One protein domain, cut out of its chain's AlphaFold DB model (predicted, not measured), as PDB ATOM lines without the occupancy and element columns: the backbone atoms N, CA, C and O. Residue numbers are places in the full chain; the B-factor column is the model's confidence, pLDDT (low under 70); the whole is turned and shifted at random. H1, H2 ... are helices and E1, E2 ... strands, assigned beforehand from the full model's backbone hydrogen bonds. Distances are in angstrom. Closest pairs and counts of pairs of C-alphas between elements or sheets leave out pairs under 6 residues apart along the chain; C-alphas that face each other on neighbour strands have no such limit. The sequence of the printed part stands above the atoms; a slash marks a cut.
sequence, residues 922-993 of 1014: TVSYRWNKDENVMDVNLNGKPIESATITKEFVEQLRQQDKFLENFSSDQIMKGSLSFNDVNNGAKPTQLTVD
ATOM      1  N   THR A 922     -29.192   8.282  26.184       74.62
ATOM      2  CA  THR A 922     -29.778   7.571  27.322       74.62
ATOM      3  C   THR A 922     -28.797   7.582  28.487       74.62
ATOM      4  O   THR A 922     -27.744   6.939  28.420       74.62
ATOM      5  N   VAL A 923     -29.152   8.277  29.567       76.12
ATOM      6  CA  VAL A 923     -28.421   8.254  30.838       76.12
ATOM      7  C   VAL A 923     -29.028   7.172  31.727       76.12
ATOM      8  O   VAL A 923     -30.231   7.159  31.995       76.12
ATOM      9  N   SER A 924     -28.193   6.235  32.165       75.12
ATOM     10  CA  SER A 924     -28.577   5.100  33.002       75.12
ATOM     11  C   SER A 924     -27.565   4.878  34.125       75.12
ATOM     12  O   SER A 924     -26.399   5.253  34.021       75.12
ATOM     13  N   TYR A 925     -28.022   4.271  35.215       78.00
ATOM     14  CA  TYR A 925     -27.249   4.109  36.443       78.00
ATOM     15  C   TYR A 925     -26.999   2.628  36.721       78.00
ATOM     16  O   TYR A 925     -27.921   1.812  36.630       78.00
ATOM     17  N   ARG A 926     -25.766   2.270  37.086       74.88
ATOM     18  CA  ARG A 926     -25.387   0.901  37.457       74.88
ATOM     19  C   ARG A 926     -24.817   0.886  38.869       74.88
ATOM     20  O   ARG A 926     -23.923   1.652  39.179       74.88
ATOM     21  N   TRP A 927     -25.319   0.003  39.726       73.44
ATOM     22  CA  TRP A 927     -24.780  -0.160  41.076       73.44
ATOM     23  C   TRP A 927     -23.598  -1.136  41.086       73.44
ATOM     24  O   TRP A 927     -23.771  -2.308  40.730       73.44
ATOM     25  N   ASN A 928     -22.425  -0.674  41.520       70.88
ATOM     26  CA  ASN A 928     -21.265  -1.509  41.804       70.88
ATOM     27  C   ASN A 928     -21.278  -1.927  43.286       70.88
ATOM     28  O   ASN A 928     -21.008  -1.130  44.188       70.88
ATOM     29  N   LYS A 929     -21.618  -3.197  43.544       62.69
ATOM     30  CA  LYS A 929     -21.775  -3.731  44.908       62.69
ATOM     31  C   LYS A 929     -20.466  -3.816  45.688       62.69
ATOM     32  O   LYS A 929     -20.515  -3.733  46.911       62.69
ATOM     33  N   ASP A 930     -19.339  -3.979  45.001       63.59
ATOM     34  CA  ASP A 930     -18.057  -4.280  45.644       63.59
ATOM     35  C   ASP A 930     -17.338  -3.007  46.134       63.59
ATOM     36  O   ASP A 930     -16.524  -3.067  47.052       63.59
ATOM     37  N   GLU A 931     -17.696  -1.844  45.574       65.62
ATOM     38  CA  GLU A 931     -17.137  -0.526  45.920       65.62
ATOM     39  C   GLU A 931     -18.154   0.406  46.616       65.62
ATOM     40  O   GLU A 931     -17.789   1.489  47.063       65.62
ATOM     41  N   ASN A 932     -19.424  -0.012  46.746       68.12
ATOM     42  CA  ASN A 932     -20.544   0.792  47.272       68.12
ATOM     43  C   ASN A 932     -20.753   2.118  46.499       68.12
ATOM     44  O   ASN A 932     -21.041   3.172  47.073       68.12
ATOM     45  N   VAL A 933     -20.597   2.042  45.176       74.50
ATOM     46  CA  VAL A 933     -20.585   3.167  44.231       74.50
ATOM     47  C   VAL A 933     -21.604   2.932  43.116       74.50
ATOM     48  O   VAL A 933     -21.910   1.798  42.748       74.50
ATOM     49  N   MET A 934     -22.153   4.018  42.578       73.31
ATOM     50  CA  MET A 934     -23.064   4.020  41.442       73.31
ATOM     51  C   MET A 934     -22.395   4.645  40.218       73.31
ATOM     52  O   MET A 934     -22.051   5.824  40.244       73.31
ATOM     53  N   ASP A 935     -22.268   3.861  39.148       75.88
ATOM     54  CA  ASP A 935     -21.670   4.270  37.881       75.88
ATOM     55  C   ASP A 935     -22.714   4.970  36.998       75.88
ATOM     56  O   ASP A 935     -23.715   4.361  36.580       75.88
ATOM     57  N   VAL A 936     -22.460   6.228  36.640       75.69
ATOM     58  CA  VAL A 936     -23.241   6.952  35.626       75.69
ATOM     59  C   VAL A 936     -22.800   6.512  34.226       75.69
ATOM     60  O   VAL A 936     -21.637   6.662  33.844       75.69
ATOM     61  N   ASN A 937     -23.736   5.970  33.443       77.88
ATOM     62  CA  ASN A 937     -23.493   5.454  32.099       77.88
ATOM     63  C   ASN A 937     -24.318   6.205  31.044       77.88
ATOM     64  O   ASN A 937     -25.547   6.248  31.115       77.88
ATOM     65  N   LEU A 938     -23.648   6.721  30.016       74.25
ATOM     66  CA  LEU A 938     -24.248   7.403  28.871       74.25
ATOM     67  C   LEU A 938     -24.165   6.488  27.641       74.25
ATOM     68  O   LEU A 938     -23.089   6.012  27.277       74.25
ATOM     69  N   ASN A 939     -25.316   6.174  27.038       73.12
ATOM     70  CA  ASN A 939     -25.454   5.198  25.944       73.12
ATOM     71  C   ASN A 939     -24.761   3.842  26.229       73.12
ATOM     72  O   ASN A 939     -24.211   3.198  25.335       73.12
ATOM     73  N   GLY A 940     -24.782   3.408  27.497       66.12
ATOM     74  CA  GLY A 940     -24.214   2.129  27.945       66.12
ATOM     75  C   GLY A 940     -22.692   2.110  28.145       66.12
ATOM     76  O   GLY A 940     -22.130   1.026  28.307       66.12
ATOM     77  N   LYS A 941     -22.022   3.269  28.141       74.31
ATOM     78  CA  LYS A 941     -20.600   3.423  28.497       74.31
ATOM     79  C   LYS A 941     -20.442   4.299  29.748       74.31
ATOM     80  O   LYS A 941     -21.243   5.222  29.900       74.31
ATOM     81  N   PRO A 942     -19.401   4.105  30.583       71.62
ATOM     82  CA  PRO A 942     -19.114   5.003  31.702       71.62
ATOM     83  C   PRO A 942     -18.925   6.440  31.217       71.62
ATOM     84  O   PRO A 942     -18.241   6.661  30.213       71.62
ATOM     85  N   ILE A 943     -19.508   7.409  31.924       71.50
ATOM     86  CA  ILE A 943     -19.493   8.823  31.517       71.50
ATOM     87  C   ILE A 943     -18.066   9.394  31.396       71.50
ATOM     88  O   ILE A 943     -17.812  10.173  30.483       71.50
ATOM     89  N   GLU A 944     -17.109   8.901  32.197       62.91
ATOM     90  CA  GLU A 944     -15.671   9.219  32.094       62.91
ATOM     91  C   GLU A 944     -15.069   8.944  30.704       62.91
ATOM     92  O   GLU A 944     -14.089   9.568  30.300       62.91
ATOM     93  N   SER A 945     -15.630   7.977  29.970       57.19
ATOM     94  CA  SER A 945     -15.135   7.538  28.659       57.19
ATOM     95  C   SER A 945     -15.751   8.299  27.477       57.19
ATOM     96  O   SER A 945     -15.455   7.985  26.320       57.19
ATOM     97  N   ALA A 946     -16.618   9.278  27.750       59.66
ATOM     98  CA  ALA A 946     -17.322  10.071  26.754       59.66
ATOM     99  C   ALA A 946     -16.862  11.538  26.791       59.66
ATOM    100  O   ALA A 946     -16.759  12.155  27.848       59.66
ATOM    101  N   THR A 947     -16.603  12.117  25.616       58.66
ATOM    102  CA  THR A 947     -16.099  13.492  25.464       58.66
ATOM    103  C   THR A 947     -17.221  14.519  25.665       58.66
ATOM    104  O   THR A 947     -17.724  15.101  24.708       58.66
ATOM    105  N   ILE A 948     -17.650  14.697  26.914       69.69
ATOM    106  CA  ILE A 948     -18.815  15.498  27.315       69.69
ATOM    107  C   ILE A 948     -18.384  16.884  27.826       69.69
ATOM    108  O   ILE A 948     -17.340  17.029  28.466       69.69
ATOM    109  N   THR A 949     -19.189  17.916  27.558       74.69
ATOM    110  CA  THR A 949     -18.968  19.278  28.071       74.69
ATOM    111  C   THR A 949     -19.501  19.437  29.499       74.69
ATOM    112  O   THR A 949     -20.491  18.817  29.891       74.69
ATOM    113  N   LYS A 950     -18.884  20.321  30.298       72.81
ATOM    114  CA  LYS A 950     -19.343  20.587  31.676       72.81
ATOM    115  C   LYS A 950     -20.774  21.153  31.719       72.81
ATOM    116  O   LYS A 950     -21.514  20.864  32.653       72.81
ATOM    117  N   GLU A 951     -21.174  21.873  30.672       73.44
ATOM    118  CA  GLU A 951     -22.519  22.427  30.467       73.44
ATOM    119  C   GLU A 951     -23.597  21.336  30.338       73.44
ATOM    120  O   GLU A 951     -24.645  21.438  30.969       73.44
ATOM    121  N   PHE A 952     -23.328  20.250  29.603       78.19
ATOM    122  CA  PHE A 952     -24.249  19.113  29.461       78.19
ATOM    123  C   PHE A 952     -24.515  18.421  30.812       78.19
ATOM    124  O   PHE A 952     -25.650  18.077  31.144       78.19
ATOM    125  N   VAL A 953     -23.473  18.266  31.639       74.44
ATOM    126  CA  VAL A 953     -23.599  17.710  33.000       74.44
ATOM    127  C   VAL A 953     -24.305  18.678  33.956       74.44
ATOM    128  O   VAL A 953     -25.066  18.241  34.817       74.44
ATOM    129  N   GLU A 954     -24.109  19.987  33.796       76.50
ATOM    130  CA  GLU A 954     -24.849  21.018  34.534       76.50
ATOM    131  C   GLU A 954     -26.351  20.986  34.197       76.50
ATOM    132  O   GLU A 954     -27.178  21.035  35.108       76.50
ATOM    133  N   GLN A 955     -26.709  20.821  32.917       76.12
ATOM    134  CA  GLN A 955     -28.098  20.652  32.479       76.12
ATOM    135  C   GLN A 955     -28.735  19.387  33.065       76.12
ATOM    136  O   GLN A 955     -29.825  19.470  33.630       76.12
ATOM    137  N   LEU A 956     -28.046  18.239  33.016       75.00
ATOM    138  CA  LEU A 956     -28.510  17.002  33.660       75.00
ATOM    139  C   LEU A 956     -28.749  17.184  35.168       75.00
ATOM    140  O   LEU A 956     -29.781  16.759  35.689       75.00
ATOM    141  N   ARG A 957     -27.829  17.863  35.865       77.81
ATOM    142  CA  ARG A 957     -27.926  18.130  37.309       77.81
ATOM    143  C   ARG A 957     -29.144  18.977  37.685       77.81
ATOM    144  O   ARG A 957     -29.721  18.753  38.742       77.81
ATOM    145  N   GLN A 958     -29.553  19.917  36.832       75.94
ATOM    146  CA  GLN A 958     -30.746  20.749  37.051       75.94
ATOM    147  C   GLN A 958     -32.073  20.003  36.803       75.94
ATOM    148  O   GLN A 958     -33.135  20.518  37.148       75.94
ATOM    149  N   GLN A 959     -32.031  18.812  36.197       71.19
ATOM    150  CA  GLN A 959     -33.219  18.070  35.757       71.19
ATOM    151  C   GLN A 959     -33.480  16.781  36.555       71.19
ATOM    152  O   GLN A 959     -34.609  16.285  36.541       71.19
ATOM    153  N   ASP A 960     -32.484  16.251  37.274       72.06
ATOM    154  CA  ASP A 960     -32.613  15.050  38.110       72.06
ATOM    155  C   ASP A 960     -32.333  15.340  39.593       72.06
ATOM    156  O   ASP A 960     -31.203  15.631  39.989       72.06
ATOM    157  N   LYS A 961     -33.354  15.144  40.436       70.94
ATOM    158  CA  LYS A 961     -33.281  15.255  41.906       70.94
ATOM    159  C   LYS A 961     -32.306  14.264  42.552       70.94
ATOM    160  O   LYS A 961     -31.997  14.394  43.735       70.94
ATOM    161  N   PHE A 962     -31.859  13.241  41.822       74.25
ATOM    162  CA  PHE A 962     -30.769  12.367  42.241       74.25
ATOM    163  C   PHE A 962     -29.398  13.018  41.987       74.25
ATOM    164  O   PHE A 962     -28.584  13.086  42.908       74.25
ATOM    165  N   LEU A 963     -29.165  13.561  40.785       73.25
ATOM    166  CA  LEU A 963     -27.905  14.228  40.415       73.25
ATOM    167  C   LEU A 963     -27.692  15.563  41.134       73.25
ATOM    168  O   LEU A 963     -26.548  15.923  41.394       73.25
ATOM    169  N   GLU A 964     -28.767  16.271  41.488       76.50
ATOM    170  CA  GLU A 964     -28.745  17.545  42.226       76.50
ATOM    171  C   GLU A 964     -27.868  17.499  43.496       76.50
ATOM    172  O   GLU A 964     -27.204  18.481  43.832       76.50
ATOM    173  N   ASN A 965     -27.799  16.339  44.165       74.94
ATOM    174  CA  ASN A 965     -27.024  16.130  45.395       74.94
ATOM    175  C   ASN A 965     -25.495  16.048  45.165       74.94
ATOM    176  O   ASN A 965     -24.740  16.033  46.136       74.94
ATOM    177  N   PHE A 966     -25.023  15.991  43.913       76.38
ATOM    178  CA  PHE A 966     -23.614  15.785  43.558       76.38
ATOM    179  C   PHE A 966     -23.028  16.973  42.776       76.38
ATOM    180  O   PHE A 966     -23.713  17.660  42.016       76.38
ATOM    181  N   SER A 967     -21.723  17.219  42.926       78.19
ATOM    182  CA  SER A 967     -21.030  18.231  42.116       78.19
ATOM    183  C   SER A 967     -20.802  17.746  40.677       78.19
ATOM    184  O   SER A 967     -20.614  16.554  40.426       78.19
ATOM    185  N   SER A 968     -20.751  18.671  39.714       73.06
ATOM    186  CA  SER A 968     -20.491  18.334  38.305       73.06
ATOM    187  C   SER A 968     -19.133  17.642  38.097       73.06
ATOM    188  O   SER A 968     -19.018  16.779  37.230       73.06
ATOM    189  N   ASP A 969     -18.140  17.924  38.946       72.38
ATOM    190  CA  ASP A 969     -16.826  17.264  38.937       72.38
ATOM    191  C   ASP A 969     -16.804  15.880  39.627       72.38
ATOM    192  O   ASP A 969     -15.829  15.142  39.475       72.38
ATOM    193  N   GLN A 970     -17.858  15.501  40.365       72.19
ATOM    194  CA  GLN A 970     -18.112  14.109  40.775       72.19
ATOM    195  C   GLN A 970     -18.863  13.351  39.675       72.19
ATOM    196  O   GLN A 970     -18.476  12.238  39.337       72.19
ATOM    197  N   ILE A 971     -19.882  13.966  39.063       72.56
ATOM    198  CA  ILE A 971     -20.669  13.335  37.989       72.56
ATOM    199  C   ILE A 971     -19.783  13.030  36.767       72.56
ATOM    200  O   ILE A 971     -19.864  11.935  36.223       72.56
ATOM    201  N   MET A 972     -18.866  13.931  36.389       69.75
ATOM    202  CA  MET A 972     -17.881  13.687  35.318       69.75
ATOM    203  C   MET A 972     -16.908  12.528  35.607       69.75
ATOM    204  O   MET A 972     -16.356  11.969  34.665       69.75
ATOM    205  N   LYS A 973     -16.711  12.148  36.880       72.62
ATOM    206  CA  LYS A 973     -15.897  10.987  37.296       72.62
ATOM    207  C   LYS A 973     -16.691   9.679  37.344       72.62
ATOM    208  O   LYS A 973     -16.159   8.661  37.764       72.62
ATOM    209  N   GLY A 974     -17.976   9.694  36.983       63.94
ATOM    210  CA  GLY A 974     -18.850   8.517  36.902       63.94
ATOM    211  C   GLY A 974     -19.240   7.856  38.227       63.94
ATOM    212  O   GLY A 974     -20.367   7.383  38.324       63.94
ATOM    213  N   SER A 975     -18.359   7.855  39.226       67.50
ATOM    214  CA  SER A 975     -18.493   7.150  40.500       67.50
ATOM    215  C   SER A 975     -19.160   8.005  41.580       67.50
ATOM    216  O   SER A 975     -18.517   8.854  42.202       67.50
ATOM    217  N   LEU A 976     -20.449   7.762  41.837       73.31
ATOM    218  CA  LEU A 976     -21.239   8.467  42.855       73.31
ATOM    219  C   LEU A 976     -21.517   7.568  44.074       73.31
ATOM    220  O   LEU A 976     -21.997   6.447  43.925       73.31
ATOM    221  N   SER A 977     -21.253   8.048  45.292       67.75
ATOM    222  CA  SER A 977     -21.550   7.300  46.526       67.75
ATOM    223  C   SER A 977     -23.021   7.448  46.917       67.75
ATOM    224  O   SER A 977     -23.546   8.557  47.000       67.75
ATOM    225  N   PHE A 978     -23.697   6.337  47.223       63.09
ATOM    226  CA  PHE A 978     -25.102   6.371  47.659       63.09
ATOM    227  C   PHE A 978     -25.290   7.018  49.044       63.09
ATOM    228  O   PHE A 978     -26.374   7.505  49.358       63.09
ATOM    229  N   ASN A 979     -24.232   7.067  49.859       63.91
ATOM    230  CA  ASN A 979     -24.290   7.608  51.219       63.91
ATOM    231  C   ASN A 979     -24.464   9.140  51.253       63.91
ATOM    232  O   ASN A 979     -24.867   9.674  52.283       63.91
ATOM    233  N   ASP A 980     -24.203   9.834  50.140       64.06
ATOM    234  CA  ASP A 980     -24.286  11.299  50.046       64.06
ATOM    235  C   ASP A 980     -25.718  11.790  49.697       64.06
ATOM    236  O   ASP A 980     -25.997  12.993  49.663       64.06
ATOM    237  N   VAL A 981     -26.660  10.867  49.441       63.59
ATOM    238  CA  VAL A 981     -28.015  11.152  48.927       63.59
ATOM    239  C   VAL A 981     -28.995  11.475  50.066       63.59
ATOM    240  O   VAL A 981     -29.890  10.700  50.407       63.59
ATOM    241  N   ASN A 982     -28.851  12.670  50.640       56.38
ATOM    242  CA  ASN A 982     -29.617  13.126  51.811       56.38
ATOM    243  C   ASN A 982     -31.154  13.144  51.630       56.38
ATOM    244  O   ASN A 982     -31.887  13.055  52.612       56.38
ATOM    245  N   ASN A 983     -31.654  13.248  50.394       60.66
ATOM    246  CA  ASN A 983     -33.081  13.449  50.097       60.66
ATOM    247  C   ASN A 983     -33.868  12.166  49.753       60.66
ATOM    248  O   ASN A 983     -35.032  12.248  49.361       60.66
ATOM    249  N   GLY A 984     -33.257  10.976  49.838       58.47
ATOM    250  CA  GLY A 984     -33.929   9.703  49.516       58.47
ATOM    251  C   GLY A 984     -34.353   9.547  48.043       58.47
ATOM    252  O   GLY A 984     -35.166   8.674  47.718       58.47
ATOM    253  N   ALA A 985     -33.823  10.393  47.155       64.56
ATOM    254  CA  ALA A 985     -34.048  10.330  45.716       64.56
ATOM    255  C   ALA A 985     -33.543   8.998  45.136       64.56
ATOM    256  O   ALA A 985     -32.549   8.436  45.599       64.56
ATOM    257  N   LYS A 986     -34.225   8.490  44.104       66.88
ATOM    258  CA  LYS A 986     -33.859   7.239  43.430       66.88
ATOM    259  C   LYS A 986     -33.318   7.526  42.026       66.88
ATOM    260  O   LYS A 986     -33.944   8.317  41.316       66.88
ATOM    261  N   PRO A 987     -32.226   6.864  41.602       68.50
ATOM    262  CA  PRO A 987     -31.714   6.987  40.241       68.50
ATOM    263  C   PRO A 987     -32.793   6.551  39.243       68.50
ATOM    264  O   PRO A 987     -33.308   5.434  39.324       68.50
ATOM    265  N   THR A 988     -33.148   7.435  38.313       71.12
ATOM    266  CA  THR A 988     -34.215   7.203  37.328       71.12
ATOM    267  C   THR A 988     -33.643   7.389  35.928       71.12
ATOM    268  O   THR A 988     -32.981   8.383  35.673       71.12
ATOM    269  N   GLN A 989     -33.853   6.432  35.022       73.81
ATOM    270  CA  GLN A 989     -33.292   6.498  33.666       73.81
ATOM    271  C   GLN A 989     -33.847   7.708  32.893       73.81
ATOM    272  O   GLN A 989     -35.054   7.952  32.912       73.81
ATOM    273  N   LEU A 990     -32.969   8.435  32.197       73.38
ATOM    274  CA  LEU A 990     -33.309   9.652  31.454       73.38
ATOM    275  C   LEU A 990     -32.952   9.520  29.975       73.38
ATOM    276  O   LEU A 990     -31.929   8.934  29.619       73.38
ATOM    277  N   THR A 991     -33.772  10.142  29.133       76.12
ATOM    278  CA  THR A 991     -33.502  10.356  27.708       76.12
ATOM    279  C   THR A 991     -33.353  11.855  27.486       76.12
ATOM    280  O   THR A 991     -34.280  12.610  27.784       76.12
ATOM    281  N   VAL A 992     -32.194  12.287  26.991       75.06
ATOM    282  CA  VAL A 992     -31.882  13.701  26.737       75.06
ATOM    283  C   VAL A 992     -31.430  13.932  25.297       75.06
ATOM    284  O   VAL A 992     -30.999  12.996  24.629       75.06
ATOM    285  N   ASP A 993     -31.532  15.164  24.811       74.00
ATOM    286  CA  ASP A 993     -30.942  15.585  23.536       74.00
ATOM    287  C   ASP A 993     -29.421  15.837  23.641       74.00
ATOM    288  O   ASP A 993     -28.808  15.663  24.697       74.00
TER     289      ASP A 993
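What this domain is: This is residues 922 to 993 of the 1014 residues of a protein of Vibrio ichthyoenteri ATCC 700023 (UniProt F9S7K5). A four-stranded antiparallel sheet, order E3 E2 E1 E4, is curled like part of a barrel, with hairpin E1 and E2 in its middle; helices H1 and H2 touch, and H1 only grazes the sheet. The 72 printed residues run E1 E2 H1 H2 E3 E4, mixed in class, with under half in named elements. The whole is compact, radius of gyration of the C-alphas 11.2 A, spans 28 by 23 by 20 A.

How they stand to each other: E1, residues 922 to 928, and E2, residues 933 to 938, form an antiparallel hairpin; N 926 and O 935 are 3.0 A apart. H1, residues 950 to 959, touches H2, residues 968 to 971, closest at the C-alphas of Val 953 and Ser 968, 6.2 A. Every O i to N i+4 pair in H1 is within hydrogen-bond range; H2 is too short for one. E3, residues 975 to 977, is antiparallel to E2, with N 934 and O 976 2.8 A apart. E4, residues 990 to 992, is antiparallel to E1, with N 923 and O 990 2.9 A apart.

Where its parts are: E1 spans 19.1 A from C-alpha 922 (-29.778, 7.571, 27.322), E2 16.3 A and H1 14.7 A. E4 ends at C-alpha 992 (-31.882, 13.701, 26.737).

The domain as a whole: The printed part has no cut. Links E2 to H1 and E3 to E4 are long. Low-confidence residues include 977 to 987.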